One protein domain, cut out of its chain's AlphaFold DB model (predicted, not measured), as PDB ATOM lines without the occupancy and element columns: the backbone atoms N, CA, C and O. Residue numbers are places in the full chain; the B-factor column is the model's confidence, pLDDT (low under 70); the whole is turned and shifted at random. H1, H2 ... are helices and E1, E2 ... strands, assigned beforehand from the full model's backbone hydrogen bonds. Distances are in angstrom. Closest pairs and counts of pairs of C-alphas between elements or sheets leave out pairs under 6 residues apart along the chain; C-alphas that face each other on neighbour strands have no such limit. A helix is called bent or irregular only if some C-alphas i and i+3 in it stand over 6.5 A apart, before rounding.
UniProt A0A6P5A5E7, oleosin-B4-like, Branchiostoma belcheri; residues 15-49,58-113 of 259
ATOM      1  N   GLU A  15    -163.208 182.512 -39.480       52.16
ATOM      2  CA  GLU A  15    -164.650 182.267 -39.633       52.16
ATOM      3  C   GLU A  15    -164.947 181.364 -40.828       52.16
ATOM      4  O   GLU A  15    -165.756 180.450 -40.720       52.16
ATOM      5  N   GLU A  16    -164.256 181.535 -41.956       58.06
ATOM      6  CA  GLU A  16    -164.464 180.692 -43.136       58.06
ATOM      7  C   GLU A  16    -164.075 179.229 -42.857       58.06
ATOM      8  O   GLU A  16    -164.712 178.302 -43.350       58.06
ATOM      9  N   PHE A  17    -163.055 178.992 -42.027       57.88
ATOM     10  CA  PHE A  17    -162.625 177.645 -41.654       57.88
ATOM     11  C   PHE A  17    -163.605 176.987 -40.680       57.88
ATOM     12  O   PHE A  17    -163.897 175.798 -40.812       57.88
ATOM     13  N   GLU A  18    -164.134 177.754 -39.726       62.12
ATOM     14  CA  GLU A  18    -165.192 177.301 -38.823       62.12
ATOM     15  C   GLU A  18    -166.513 177.068 -39.564       62.12
ATOM     16  O   GLU A  18    -167.189 176.079 -39.294       62.12
ATOM     17  N   THR A  19    -166.826 177.890 -40.568       61.75
ATOM     18  CA  THR A  19    -168.015 177.741 -41.420       61.75
ATOM     19  C   THR A  19    -167.904 176.494 -42.301       61.75
ATOM     20  O   THR A  19    -168.816 175.672 -42.318       61.75
ATOM     21  N   ILE A  20    -166.750 176.270 -42.945       59.25
ATOM     22  CA  ILE A  20    -166.477 175.039 -43.713       59.25
ATOM     23  C   ILE A  20    -166.511 173.806 -42.795       59.25
ATOM     24  O   ILE A  20    -166.951 172.734 -43.207       59.25
ATOM     25  N   LYS A  21    -166.069 173.937 -41.540       61.66
ATOM     26  CA  LYS A  21    -166.148 172.865 -40.541       61.66
ATOM     27  C   LYS A  21    -167.591 172.602 -40.089       61.66
ATOM     28  O   LYS A  21    -167.932 171.446 -39.863       61.66
ATOM     29  N   ALA A  22    -168.421 173.639 -39.984       59.88
ATOM     30  CA  ALA A  22    -169.828 173.547 -39.595       59.88
ATOM     31  C   ALA A  22    -170.728 172.970 -40.706       59.88
ATOM     32  O   ALA A  22    -171.699 172.284 -40.401       59.88
ATOM     33  N   GLU A  23    -170.389 173.187 -41.981       60.00
ATOM     34  CA  GLU A  23    -171.069 172.563 -43.131       60.00
ATOM     35  C   GLU A  23    -170.600 171.130 -43.426       60.00
ATOM     36  O   GLU A  23    -171.173 170.435 -44.273       60.00
ATOM     37  N   CYS A  24    -169.552 170.661 -42.747       55.53
ATOM     38  CA  CYS A  24    -168.957 169.370 -43.040       55.53
ATOM     39  C   CYS A  24    -169.695 168.208 -42.376       55.53
ATOM     40  O   CYS A  24    -170.152 168.281 -41.236       55.53
ATOM     41  N   ALA A  25    -169.766 167.083 -43.090       60.28
ATOM     42  CA  ALA A  25    -170.324 165.855 -42.545       60.28
ATOM     43  C   ALA A  25    -169.482 165.379 -41.340       60.28
ATOM     44  O   ALA A  25    -168.259 165.542 -41.356       60.28
ATOM     45  N   PRO A  26    -170.073 164.704 -40.335       60.22
ATOM     46  CA  PRO A  26    -169.340 164.202 -39.161       60.22
ATOM     47  C   PRO A  26    -168.195 163.235 -39.522       60.22
ATOM     48  O   PRO A  26    -167.259 163.030 -38.755       60.22
ATOM     49  N   GLU A  27    -168.216 162.664 -40.728       62.47
ATOM     50  CA  GLU A  27    -167.134 161.838 -41.272       62.47
ATOM     51  C   GLU A  27    -165.860 162.625 -41.633       62.47
ATOM     52  O   GLU A  27    -164.795 162.031 -41.825       62.47
ATOM     53  N   ASP A  28    -165.962 163.946 -41.780       66.06
ATOM     54  CA  ASP A  28    -164.872 164.830 -42.192       66.06
ATOM     55  C   ASP A  28    -164.106 165.404 -40.993       66.06
ATOM     56  O   ASP A  28    -162.978 165.879 -41.161       66.06
ATOM     57  N   GLU A  29    -164.636 165.264 -39.770       71.62
ATOM     58  CA  GLU A  29    -163.959 165.675 -38.533       71.62
ATOM     59  C   GLU A  29    -162.558 165.067 -38.427       71.62
ATOM     60  O   GLU A  29    -161.600 165.764 -38.094       71.62
ATOM     61  N   GLY A  30    -162.398 163.797 -38.820       78.12
ATOM     62  CA  GLY A  30    -161.099 163.122 -38.822       78.12
ATOM     63  C   GLY A  30    -160.057 163.800 -39.723       78.12
ATOM     64  O   GLY A  30    -158.865 163.792 -39.406       78.12
ATOM     65  N   ILE A  31    -160.477 164.429 -40.824       81.50
ATOM     66  CA  ILE A  31    -159.585 165.155 -41.741       81.50
ATOM     67  C   ILE A  31    -159.108 166.451 -41.083       81.50
ATOM     68  O   ILE A  31    -157.902 166.719 -41.075       81.50
ATOM     69  N   PHE A  32    -160.018 167.218 -40.482       79.19
ATOM     70  CA  PHE A  32    -159.684 168.448 -39.756       79.19
ATOM     71  C   PHE A  32    -158.785 168.186 -38.551       79.19
ATOM     72  O   PHE A  32    -157.827 168.925 -38.307       79.19
ATOM     73  N   ASP A  33    -159.036 167.092 -37.841       84.94
ATOM     74  CA  ASP A  33    -158.216 166.644 -36.725       84.94
ATOM     75  C   ASP A  33    -156.781 166.351 -37.174       84.94
ATOM     76  O   ASP A  33    -155.808 166.783 -36.550       84.94
ATOM     77  N   HIS A  34    -156.629 165.644 -38.297       83.88
ATOM     78  CA  HIS A  34    -155.321 165.347 -38.871       83.88
ATOM     79  C   HIS A  34    -154.622 166.584 -39.443       83.88
ATOM     80  O   HIS A  34    -153.404 166.689 -39.293       83.88
ATOM     81  N   LEU A  35    -155.353 167.537 -40.027       81.44
ATOM     82  CA  LEU A  35    -154.808 168.825 -40.467       81.44
ATOM     83  C   LEU A  35    -154.311 169.670 -39.289       81.44
ATOM     84  O   LEU A  35    -153.190 170.178 -39.318       81.44
ATOM     85  N   SER A  36    -155.094 169.748 -38.216       83.19
ATOM     86  CA  SER A  36    -154.728 170.465 -36.990       83.19
ATOM     87  C   SER A  36    -153.515 169.818 -36.317       83.19
ATOM     88  O   SER A  36    -152.556 170.492 -35.928       83.19
ATOM     89  N   LYS A  37    -153.490 168.479 -36.241       85.31
ATOM     90  CA  LYS A  37    -152.324 167.712 -35.771       85.31
ATOM     91  C   LYS A  37    -151.107 167.961 -36.659       85.31
ATOM     92  O   LYS A  37    -150.011 168.133 -36.129       85.31
ATOM     93  N   LEU A  38    -151.278 168.009 -37.980       83.12
ATOM     94  CA  LEU A  38    -150.198 168.267 -38.930       83.12
ATOM     95  C   LEU A  38    -149.622 169.676 -38.759       83.12
ATOM     96  O   LEU A  38    -148.405 169.805 -38.666       83.12
ATOM     97  N   SER A  39    -150.468 170.701 -38.638       81.75
ATOM     98  CA  SER A  39    -150.043 172.082 -38.374       81.75
ATOM     99  C   SER A  39    -149.219 172.170 -37.085       81.75
ATOM    100  O   SER A  39    -148.085 172.656 -37.076       81.75
ATOM    101  N   ASN A  40    -149.707 171.546 -36.009       81.81
ATOM    102  CA  ASN A  40    -148.993 171.472 -34.738       81.81
ATOM    103  C   ASN A  40    -147.654 170.721 -34.839       81.81
ATOM    104  O   ASN A  40    -146.650 171.143 -34.255       81.81
ATOM    105  N   LYS A  41    -147.609 169.601 -35.571       81.75
ATOM    106  CA  LYS A  41    -146.382 168.819 -35.797       81.75
ATOM    107  C   LYS A  41    -145.372 169.590 -36.654       81.75
ATOM    108  O   LYS A  41    -144.193 169.593 -36.314       81.75
ATOM    109  N   MET A  42    -145.819 170.300 -37.687       75.81
ATOM    110  CA  MET A  42    -144.998 171.177 -38.534       75.81
ATOM    111  C   MET A  42    -144.421 172.354 -37.736       75.81
ATOM    112  O   MET A  42    -143.226 172.638 -37.821       75.81
ATOM    113  N   GLY A  43    -145.227 172.980 -36.873       75.81
ATOM    114  CA  GLY A  43    -144.763 174.025 -35.957       75.81
ATOM    115  C   GLY A  43    -143.690 173.528 -34.980       75.81
ATOM    116  O   GLY A  43    -142.748 174.254 -34.658       75.81
ATOM    117  N   LYS A  44    -143.779 172.266 -34.535       72.00
ATOM    118  CA  LYS A  44    -142.747 171.608 -33.712       72.00
ATOM    119  C   LYS A  44    -141.506 171.236 -34.528       72.00
ATOM    120  O   LYS A  44    -140.401 171.469 -34.045       72.00
ATOM    121  N   ALA A  45    -141.676 170.746 -35.755       67.12
ATOM    122  CA  ALA A  45    -140.579 170.426 -36.669       67.12
ATOM    123  C   ALA A  45    -139.732 171.659 -37.010       67.12
ATOM    124  O   ALA A  45    -138.504 171.580 -37.000       67.12
ATOM    125  N   ASN A  46    -140.363 172.823 -37.182       68.88
ATOM    126  CA  ASN A  46    -139.661 174.093 -37.387       68.88
ATOM    127  C   ASN A  46    -138.834 174.531 -36.165       68.88
ATOM    128  O   ASN A  46    -137.809 175.194 -36.318       68.88
ATOM    129  N   LYS A  47    -139.223 174.129 -34.946       72.19
ATOM    130  CA  LYS A  47    -138.426 174.350 -33.722       72.19
ATOM    131  C   LYS A  47    -137.228 173.386 -33.625       72.19
ATOM    132  O   LYS A  47    -136.329 173.601 -32.805       72.19
ATOM    133  N   GLY A  48    -137.186 172.354 -34.471       66.31
ATOM    134  CA  GLY A  48    -136.114 171.366 -34.563       66.31
ATOM    135  C   GLY A  48    -135.923 170.558 -33.276       66.31
ATOM    136  O   GLY A  48    -136.841 170.391 -32.472       66.31
ATOM    137  N   LYS A  49    -134.684 170.105 -33.032       64.81
ATOM    138  CA  LYS A  49    -134.312 169.273 -31.866       64.81
ATOM    139  C   LYS A  49    -134.574 169.910 -30.496       64.81
ATOM    140  O   LYS A  49    -134.468 169.243 -29.476       64.81
ATOM    141  N   LYS A  58    -138.066 157.799 -33.528       77.88
ATOM    142  CA  LYS A  58    -139.331 157.665 -34.240       77.88
ATOM    143  C   LYS A  58    -139.072 157.578 -35.741       77.88
ATOM    144  O   LYS A  58    -138.726 158.553 -36.410       77.88
ATOM    145  N   LYS A  59    -139.223 156.365 -36.266       78.44
ATOM    146  CA  LYS A  59    -139.102 156.057 -37.689       78.44
ATOM    147  C   LYS A  59    -140.471 155.764 -38.267       78.44
ATOM    148  O   LYS A  59    -141.273 155.067 -37.654       78.44
ATOM    149  N   HIS A  60    -140.706 156.279 -39.461       75.31
ATOM    150  CA  HIS A  60    -141.887 155.990 -40.248       75.31
ATOM    151  C   HIS A  60    -141.460 155.256 -41.514       75.31
ATOM    152  O   HIS A  60    -140.632 155.760 -42.274       75.31
ATOM    153  N   SER A  61    -142.017 154.071 -41.757       73.50
ATOM    154  CA  SER A  61    -141.758 153.342 -42.997       73.50
ATOM    155  C   SER A  61    -142.778 153.765 -44.046       73.50
ATOM    156  O   SER A  61    -143.977 153.706 -43.799       73.50
ATOM    157  N   TYR A  62    -142.323 154.240 -45.204       69.38
ATOM    158  CA  TYR A  62    -143.205 154.608 -46.311       69.38
ATOM    159  C   TYR A  62    -142.648 154.081 -47.633       69.38
ATOM    160  O   TYR A  62    -141.514 154.380 -48.018       69.38
ATOM    161  N   GLY A  63    -143.444 153.274 -48.341       66.62
ATOM    162  CA  GLY A  63    -143.035 152.666 -49.611       66.62
ATOM    163  C   GLY A  63    -141.764 151.812 -49.505       66.62
ATOM    164  O   GLY A  63    -140.930 151.852 -50.409       66.62
ATOM    165  N   GLY A  64    -141.581 151.101 -48.386       69.88
ATOM    166  CA  GLY A  64    -140.422 150.230 -48.140       69.88
ATOM    167  C   GLY A  64    -139.121 150.957 -47.784       69.88
ATOM    168  O   GLY A  64    -138.060 150.338 -47.792       69.88
ATOM    169  N   ARG A  65    -139.171 152.266 -47.499       71.50
ATOM    170  CA  ARG A  65    -138.033 153.034 -46.975       71.50
ATOM    171  C   ARG A  65    -138.369 153.576 -45.595       71.50
ATOM    172  O   ARG A  65    -139.442 154.148 -45.409       71.50
ATOM    173  N   ASP A  66    -137.425 153.450 -44.671       75.50
ATOM    174  CA  ASP A  66    -137.545 154.008 -43.329       75.50
ATOM    175  C   ASP A  66    -137.065 155.460 -43.323       75.50
ATOM    176  O   ASP A  66    -135.913 155.760 -43.645       75.50
ATOM    177  N   TYR A  67    -137.960 156.365 -42.946       75.25
ATOM    178  CA  TYR A  67    -137.681 157.782 -42.777       75.25
ATOM    179  C   TYR A  67    -137.631 158.104 -41.290       75.25
ATOM    180  O   TYR A  67    -138.476 157.654 -40.518       75.25
ATOM    181  N   ASN A  68    -136.651 158.907 -40.884       76.88
ATOM    182  CA  ASN A  68    -136.663 159.485 -39.547       76.88
ATOM    183  C   ASN A  68    -137.767 160.544 -39.509       76.88
ATOM    184  O   ASN A  68    -137.665 161.568 -40.183       76.88
ATOM    185  N   ASP A  69    -138.806 160.276 -38.728       78.50
ATOM    186  CA  ASP A  69    -139.949 161.159 -38.544       78.50
ATOM    187  C   ASP A  69    -140.122 161.461 -37.049       78.50
ATOM    188  O   ASP A  69    -141.053 160.971 -36.399       78.50
ATOM    189  N   PRO A  70    -139.221 162.284 -36.482       68.56
ATOM    190  CA  PRO A  70    -139.161 162.541 -35.045       68.56
ATOM    191  C   PRO A  70    -140.419 163.217 -34.484       68.56
ATOM    192  O   PRO A  70    -140.599 163.287 -33.270       68.56
ATOM    193  N   HIS A  71    -141.296 163.724 -35.356       75.31
ATOM    194  CA  HIS A  71    -142.523 164.425 -34.986       75.31
ATOM    195  C   HIS A  71    -143.801 163.716 -35.458       75.31
ATOM    196  O   HIS A  71    -144.901 164.152 -35.108       75.31
ATOM    197  N   GLY A  72    -143.696 162.606 -36.193       78.69
ATOM    198  CA  GLY A  72    -144.852 161.883 -36.724       78.69
ATOM    199  C   GLY A  72    -145.599 162.644 -37.828       78.69
ATOM    200  O   GLY A  72    -146.819 162.511 -37.924       78.69
ATOM    201  N   VAL A  73    -144.927 163.519 -38.580       82.50
ATOM    202  CA  VAL A  73    -145.521 164.312 -39.672       82.50
ATOM    203  C   VAL A  73    -146.005 163.395 -40.799       82.50
ATOM    204  O   VAL A  73    -147.087 163.616 -41.344       82.50
ATOM    205  N   MET A  74    -145.251 162.335 -41.103       82.69
ATOM    206  CA  MET A  74    -145.531 161.411 -42.205       82.69
ATOM    207  C   MET A  74    -146.851 160.671 -42.023       82.69
ATOM    208  O   MET A  74    -147.618 160.581 -42.970       82.69
ATOM    209  N   GLU A  75    -147.155 160.228 -40.805       83.88
ATOM    210  CA  GLU A  75    -148.406 159.530 -40.482       83.88
ATOM    211  C   GLU A  75    -149.636 160.398 -40.803       83.88
ATOM    212  O   GLU A  75    -150.630 159.944 -41.366       83.88
ATOM    213  N   SER A  76    -149.565 161.691 -40.469       85.00
ATOM    214  CA  SER A  76    -150.663 162.630 -40.727       85.00
ATOM    215  C   SER A  76    -150.764 162.993 -42.207       85.00
ATOM    216  O   SER A  76    -151.871 163.091 -42.728       85.00
ATOM    217  N   LEU A  77    -149.631 163.115 -42.905       83.62
ATOM    218  CA  LEU A  77    -149.616 163.288 -44.360       83.62
ATOM    219  C   LEU A  77    -150.173 162.065 -45.092       83.62
ATOM    220  O   LEU A  77    -150.924 162.225 -46.048       83.62
ATOM    221  N   GLU A  78    -149.842 160.856 -44.650       84.75
ATOM    222  CA  GLU A  78    -150.323 159.617 -45.257       84.75
ATOM    223  C   GLU A  78    -151.834 159.460 -45.098       84.75
ATOM    224  O   GLU A  78    -152.521 159.126 -46.065       84.75
ATOM    225  N   PHE A  79    -152.367 159.773 -43.914       87.06
ATOM    226  CA  PHE A  79    -153.810 159.793 -43.700       87.06
ATOM    227  C   PHE A  79    -154.505 160.763 -44.664       87.06
ATOM    228  O   PHE A  79    -155.469 160.385 -45.331       87.06
ATOM    229  N   LEU A  80    -154.003 161.993 -44.787       85.44
ATOM    230  CA  LEU A  80    -154.588 163.016 -45.662       85.44
ATOM    231  C   LEU A  80    -154.413 162.697 -47.154       85.44
ATOM    232  O   LEU A  80    -155.276 163.033 -47.959       85.44
ATOM    233  N   ALA A  81    -153.330 162.012 -47.528       84.94
ATOM    234  CA  ALA A  81    -153.035 161.634 -48.908       84.94
ATOM    235  C   ALA A  81    -153.913 160.487 -49.438       84.94
ATOM    236  O   ALA A  81    -153.855 160.184 -50.636       84.94
ATOM    237  N   LYS A  82    -154.739 159.853 -48.593       87.50
ATOM    238  CA  LYS A  82    -155.716 158.850 -49.038       87.50
ATOM    239  C   LYS A  82    -156.644 159.446 -50.107       87.50
ATOM    240  O   LYS A  82    -157.083 160.590 -49.979       87.50
ATOM    241  N   PRO A  83    -156.991 158.690 -51.163       80.00
ATOM    242  CA  PRO A  83    -157.785 159.213 -52.274       80.00
ATOM    243  C   PRO A  83    -159.184 159.679 -51.856       80.00
ATOM    244  O   PRO A  83    -159.711 160.615 -52.453       80.00
ATOM    245  N   GLU A  84    -159.768 159.058 -50.834       84.69
ATOM    246  CA  GLU A  84    -161.047 159.459 -50.234       84.69
ATOM    247  C   GLU A  84    -160.938 160.847 -49.589       84.69
ATOM    248  O   GLU A  84    -161.681 161.762 -49.947       84.69
ATOM    249  N   ASN A  85    -159.928 161.037 -48.741       86.12
ATOM    250  CA  ASN A  85    -159.674 162.292 -48.034       86.12
ATOM    251  C   ASN A  85    -159.270 163.420 -48.991       86.12
ATOM    252  O   ASN A  85    -159.717 164.551 -48.844       86.12
ATOM    253  N   MET A  86    -158.512 163.112 -50.044       83.69
ATOM    254  CA  MET A  86    -158.139 164.077 -51.082       83.69
ATOM    255  C   MET A  86    -159.336 164.599 -51.882       83.69
ATOM    256  O   MET A  86    -159.361 165.771 -52.258       83.69
ATOM    257  N   LYS A  87    -160.333 163.747 -52.160       82.31
ATOM    258  CA  LYS A  87    -161.579 164.187 -52.806       82.31
ATOM    259  C   LYS A  87    -162.362 165.122 -51.888       82.31
ATOM    260  O   LYS A  87    -162.856 166.137 -52.369       82.31
ATOM    261  N   LYS A  88    -162.434 164.802 -50.594       84.94
ATOM    262  CA  LYS A  88    -163.089 165.624 -49.567       84.94
ATOM    263  C   LYS A  88    -162.393 166.986 -49.413       84.94
ATOM    264  O   LYS A  88    -163.032 168.013 -49.594       84.94
ATOM    265  N   LEU A  89    -161.066 167.005 -49.261       82.62
ATOM    266  CA  LEU A  89    -160.248 168.230 -49.226       82.62
ATOM    267  C   LEU A  89    -160.416 169.113 -50.468       82.62
ATOM    268  O   LEU A  89    -160.381 170.336 -50.360       82.62
ATOM    269  N   LYS A  90    -160.593 168.504 -51.649       84.06
ATOM    270  CA  LYS A  90    -160.876 169.244 -52.884       84.06
ATOM    271  C   LYS A  90    -162.292 169.827 -52.889       84.06
ATOM    272  O   LYS A  90    -162.456 170.961 -53.313       84.06
ATOM    273  N   LYS A  91    -163.299 169.066 -52.441       84.12
ATOM    274  CA  LYS A  91    -164.691 169.541 -52.352       84.12
ATOM    275  C   LYS A  91    -164.830 170.727 -51.396       84.12
ATOM    276  O   LYS A  91    -165.529 171.668 -51.727       84.12
ATOM    277  N   MET A  92    -164.111 170.699 -50.274       74.31
ATOM    278  CA  MET A  92    -164.093 171.777 -49.278       74.31
ATOM    279  C   MET A  92    -163.226 172.990 -49.674       74.31
ATOM    280  O   MET A  92    -163.019 173.882 -48.861       74.31
ATOM    281  N   GLY A  93    -162.587 172.996 -50.852       79.44
ATOM    282  CA  GLY A  93    -161.650 174.061 -51.252       79.44
ATOM    283  C   GLY A  93    -160.361 174.150 -50.415       79.44
ATOM    284  O   GLY A  93    -159.480 174.958 -50.697       79.44
ATOM    285  N   MET A  94    -160.183 173.290 -49.406       81.44
ATOM    286  CA  MET A  94    -159.009 173.296 -48.527       81.44
ATOM    287  C   MET A  94    -157.727 172.885 -49.242       81.44
ATOM    288  O   MET A  94    -156.634 173.280 -48.842       81.44
ATOM    289  N   LEU A  95    -157.843 172.067 -50.290       81.38
ATOM    290  CA  LEU A  95    -156.678 171.586 -51.015       81.38
ATOM    291  C   LEU A  95    -155.886 172.737 -51.648       81.38
ATOM    292  O   LEU A  95    -154.663 172.672 -51.659       81.38
ATOM    293  N   ASP A  96    -156.555 173.787 -52.115       78.81
ATOM    294  CA  ASP A  96    -155.884 174.946 -52.706       78.81
ATOM    295  C   ASP A  96    -155.294 175.859 -51.614       78.81
ATOM    296  O   ASP A  96    -154.166 176.339 -51.751       78.81
ATOM    297  N   LYS A  97    -155.970 175.967 -50.459       81.69
ATOM    298  CA  LYS A  97    -155.492 176.705 -49.270       81.69
ATOM    299  C   LYS A  97    -154.219 176.105 -48.652       81.69
ATOM    300  O   LYS A  97    -153.440 176.810 -48.016       81.69
ATOM    301  N   LEU A  98    -153.961 174.812 -48.860       74.06
ATOM    302  CA  LEU A  98    -152.748 174.139 -48.377       74.06
ATOM    303  C   LEU A  98    -151.476 174.507 -49.169       74.06
ATOM    304  O   LEU A  98    -150.369 174.199 -48.716       74.06
ATOM    305  N   GLY A  99    -151.590 175.138 -50.341       81.81
ATOM    306  CA  GLY A  99    -150.440 175.595 -51.127       81.81
ATOM    307  C   GLY A  99    -149.435 174.466 -51.442       81.81
ATOM    308  O   GLY A  99    -149.822 173.442 -52.012       81.81
ATOM    309  N   PRO A 100    -148.145 174.578 -51.060       76.38
ATOM    310  CA  PRO A 100    -147.134 173.545 -51.334       76.38
ATOM    311  C   PRO A 100    -147.459 172.164 -50.743       76.38
ATOM    312  O   PRO A 100    -147.093 171.133 -51.316       76.38
ATOM    313  N   LEU A 101    -148.184 172.121 -49.618       77.75
ATOM    314  CA  LEU A 101    -148.617 170.872 -48.982       77.75
ATOM    315  C   LEU A 101    -149.568 170.078 -49.883       77.75
ATOM    316  O   LEU A 101    -149.503 168.850 -49.913       77.75
ATOM    317  N   ALA A 102    -150.379 170.761 -50.691       78.88
ATOM    318  CA  ALA A 102    -151.249 170.125 -51.674       78.88
ATOM    319  C   ALA A 102    -150.453 169.343 -52.728       78.88
ATOM    320  O   ALA A 102    -150.865 168.259 -53.154       78.88
ATOM    321  N   GLY A 103    -149.288 169.870 -53.125       79.25
ATOM    322  CA  GLY A 103    -148.350 169.206 -54.028       79.25
ATOM    323  C   GLY A 103    -147.791 167.918 -53.424       79.25
ATOM    324  O   GLY A 103    -147.799 166.874 -54.081       79.25
ATOM    325  N   VAL A 104    -147.397 167.965 -52.147       81.50
ATOM    326  CA  VAL A 104    -146.918 166.789 -51.400       81.50
ATOM    327  C   VAL A 104    -148.011 165.722 -51.303       81.50
ATOM    328  O   VAL A 104    -147.770 164.567 -51.662       81.50
ATOM    329  N   LEU A 105    -149.233 166.103 -50.915       84.00
ATOM    330  CA  LEU A 105    -150.363 165.176 -50.793       84.00
ATOM    331  C   LEU A 105    -150.746 164.539 -52.141       84.00
ATOM    332  O   LEU A 105    -150.931 163.322 -52.228       84.00
ATOM    333  N   LYS A 106    -150.792 165.326 -53.229       81.94
ATOM    334  CA  LYS A 106    -151.009 164.804 -54.594       81.94
ATOM    335  C   LYS A 106    -149.901 163.835 -55.016       81.94
ATOM    336  O   LYS A 106    -150.198 162.808 -55.632       81.94
ATOM    337  N   GLY A 107    -148.643 164.139 -54.696       77.56
ATOM    338  CA  GLY A 107    -147.494 163.278 -54.987       77.56
ATOM    339  C   GLY A 107    -147.555 161.939 -54.251       77.56
ATOM    340  O   GLY A 107    -147.303 160.892 -54.851       77.56
ATOM    341  N   MET A 108    -147.964 161.957 -52.980       74.81
ATOM    342  CA  MET A 108    -148.144 160.748 -52.169       74.81
ATOM    343  C   MET A 108    -149.303 159.878 -52.673       74.81
ATOM    344  O   MET A 108    -149.151 158.663 -52.786       74.81
ATOM    345  N   ASN A 109    -150.429 160.477 -53.071       74.00
ATOM    346  CA  ASN A 109    -151.580 159.731 -53.593       74.00
ATOM    347  C   ASN A 109    -151.258 159.002 -54.920       74.00
ATOM    348  O   ASN A 109    -151.625 157.838 -55.117       74.00
ATOM    349  N   LYS A 110    -150.483 159.636 -55.818       67.62
ATOM    350  CA  LYS A 110    -150.095 159.057 -57.122       67.62
ATOM    351  C   LYS A 110    -149.255 157.776 -57.013       67.62
ATOM    352  O   LYS A 110    -149.295 156.955 -57.929       67.62
ATOM    353  N   LYS A 111    -148.531 157.564 -55.908       54.84
ATOM    354  CA  LYS A 111    -147.675 156.380 -55.718       54.84
ATOM    355  C   LYS A 111    -148.426 155.068 -55.514       54.84
ATOM    356  O   LYS A 111    -147.839 154.013 -55.726       54.84
ATOM    357  N   SER A 112    -149.709 155.111 -55.161       51.06
ATOM    358  CA  SER A 112    -150.487 153.894 -54.895       51.06
ATOM    359  C   SER A 112    -150.921 153.127 -56.157       51.06
ATOM    360  O   SER A 112    -151.325 151.974 -56.047       51.06
ATOM    361  N   ARG A 113    -150.835 153.720 -57.363       45.72
ATOM    362  CA  ARG A 113    -151.437 153.140 -58.588       45.72
ATOM    363  C   ARG A 113    -150.470 152.640 -59.669       45.72
ATOM    364  O   ARG A 113    -150.942 152.183 -60.704       45.72
TER     365      ARG A 113
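This is residues 15 to 49 and 58 to 113 of the 259 residues of the protein "oleosin-B4-like" of Branchiostoma belcheri (UniProt A0A6P5A5E7). A long helix, H2, and a short one, H3, are side by side and run opposite ways through the middle; H6 crosses H3 on the side away from H2, and H4 and H5 make the turn from H3 round to H6. A small hairpin of strands, E1 and E2, lies beyond the beginning of H3 at one end of the domain, and H1 lies near the beginning of H2 at the other. The printed part has 91 residues, mostly helix by its named elements, in the order H1, H2, E1, E2, H3, H4, H5, H6; the sheet, E1 - E2, is antiparallel. It is compact, with a radius of gyration of the C-alphas of 13.7 A and spans of 38 by 34 by 23 A.

H1, residues 15 to 22, is close to but not clearly touching H2, residues 26 to 46; their closest C-alphas, of Lys 21 and Glu 29, are 7.8 A apart. E1, residues 59 to 62, and E2, residues 65 to 68, form an antiparallel hairpin at 146 degrees, with N 60 and O 67 2.8 A apart and N 62 and O 65 2.9 A apart, within hydrogen-bond range. H3, residues 73 to 80, touches H2 at a shallow tilt of 22 degrees, opposite ways, closest at the C-alphas of His 34 and Ser 76, 5.7 A. The closest C-alphas of E1 and H3, of His 60 and Met 74, are 6.8 A apart. H4, residues 83 to 91, and H5, residues 94 to 97, only just touch, only at the corner, closest at the C-alphas of Leu 89 and Leu 95, 5.2 A. H6, residues 100 to 113, touches H3 with residues 105 to 108 alone, closest at the C-alphas of Leu 77 and Leu 105, 6.7 A; the steep tilt of 68 degrees is only just short of about perpendicular. H2 and H6 are apart. In H1, H3 and H4 every O i to N i+4 pair is within hydrogen-bond range; in H2 15 of 17 are and in H6 7 of 10, while H5 is too short for such a pair.

H1 begins at C-alpha 15, (-164.650, 182.267, -39.633). H2 is 31.3 A long and only just irregular, with C-alphas 27 and 30 6.6 A apart. H3 is 10.9 A long and H4 12.4 A. H6, 22.1 A long, ends at C-alpha 113, (-151.437, 153.140, -58.588).

The C-alphas farthest apart, of Glu 15 and Gly 64, are 41.1 A apart. Residues 50 to 57 are not printed, and C-alphas 49 and 58 are 12.9 A apart across the cut. The links printed whole are tight. Mean pLDDT of the printed part is 74.8; residues 15 to 28 and 110 to 113 are among those under 70.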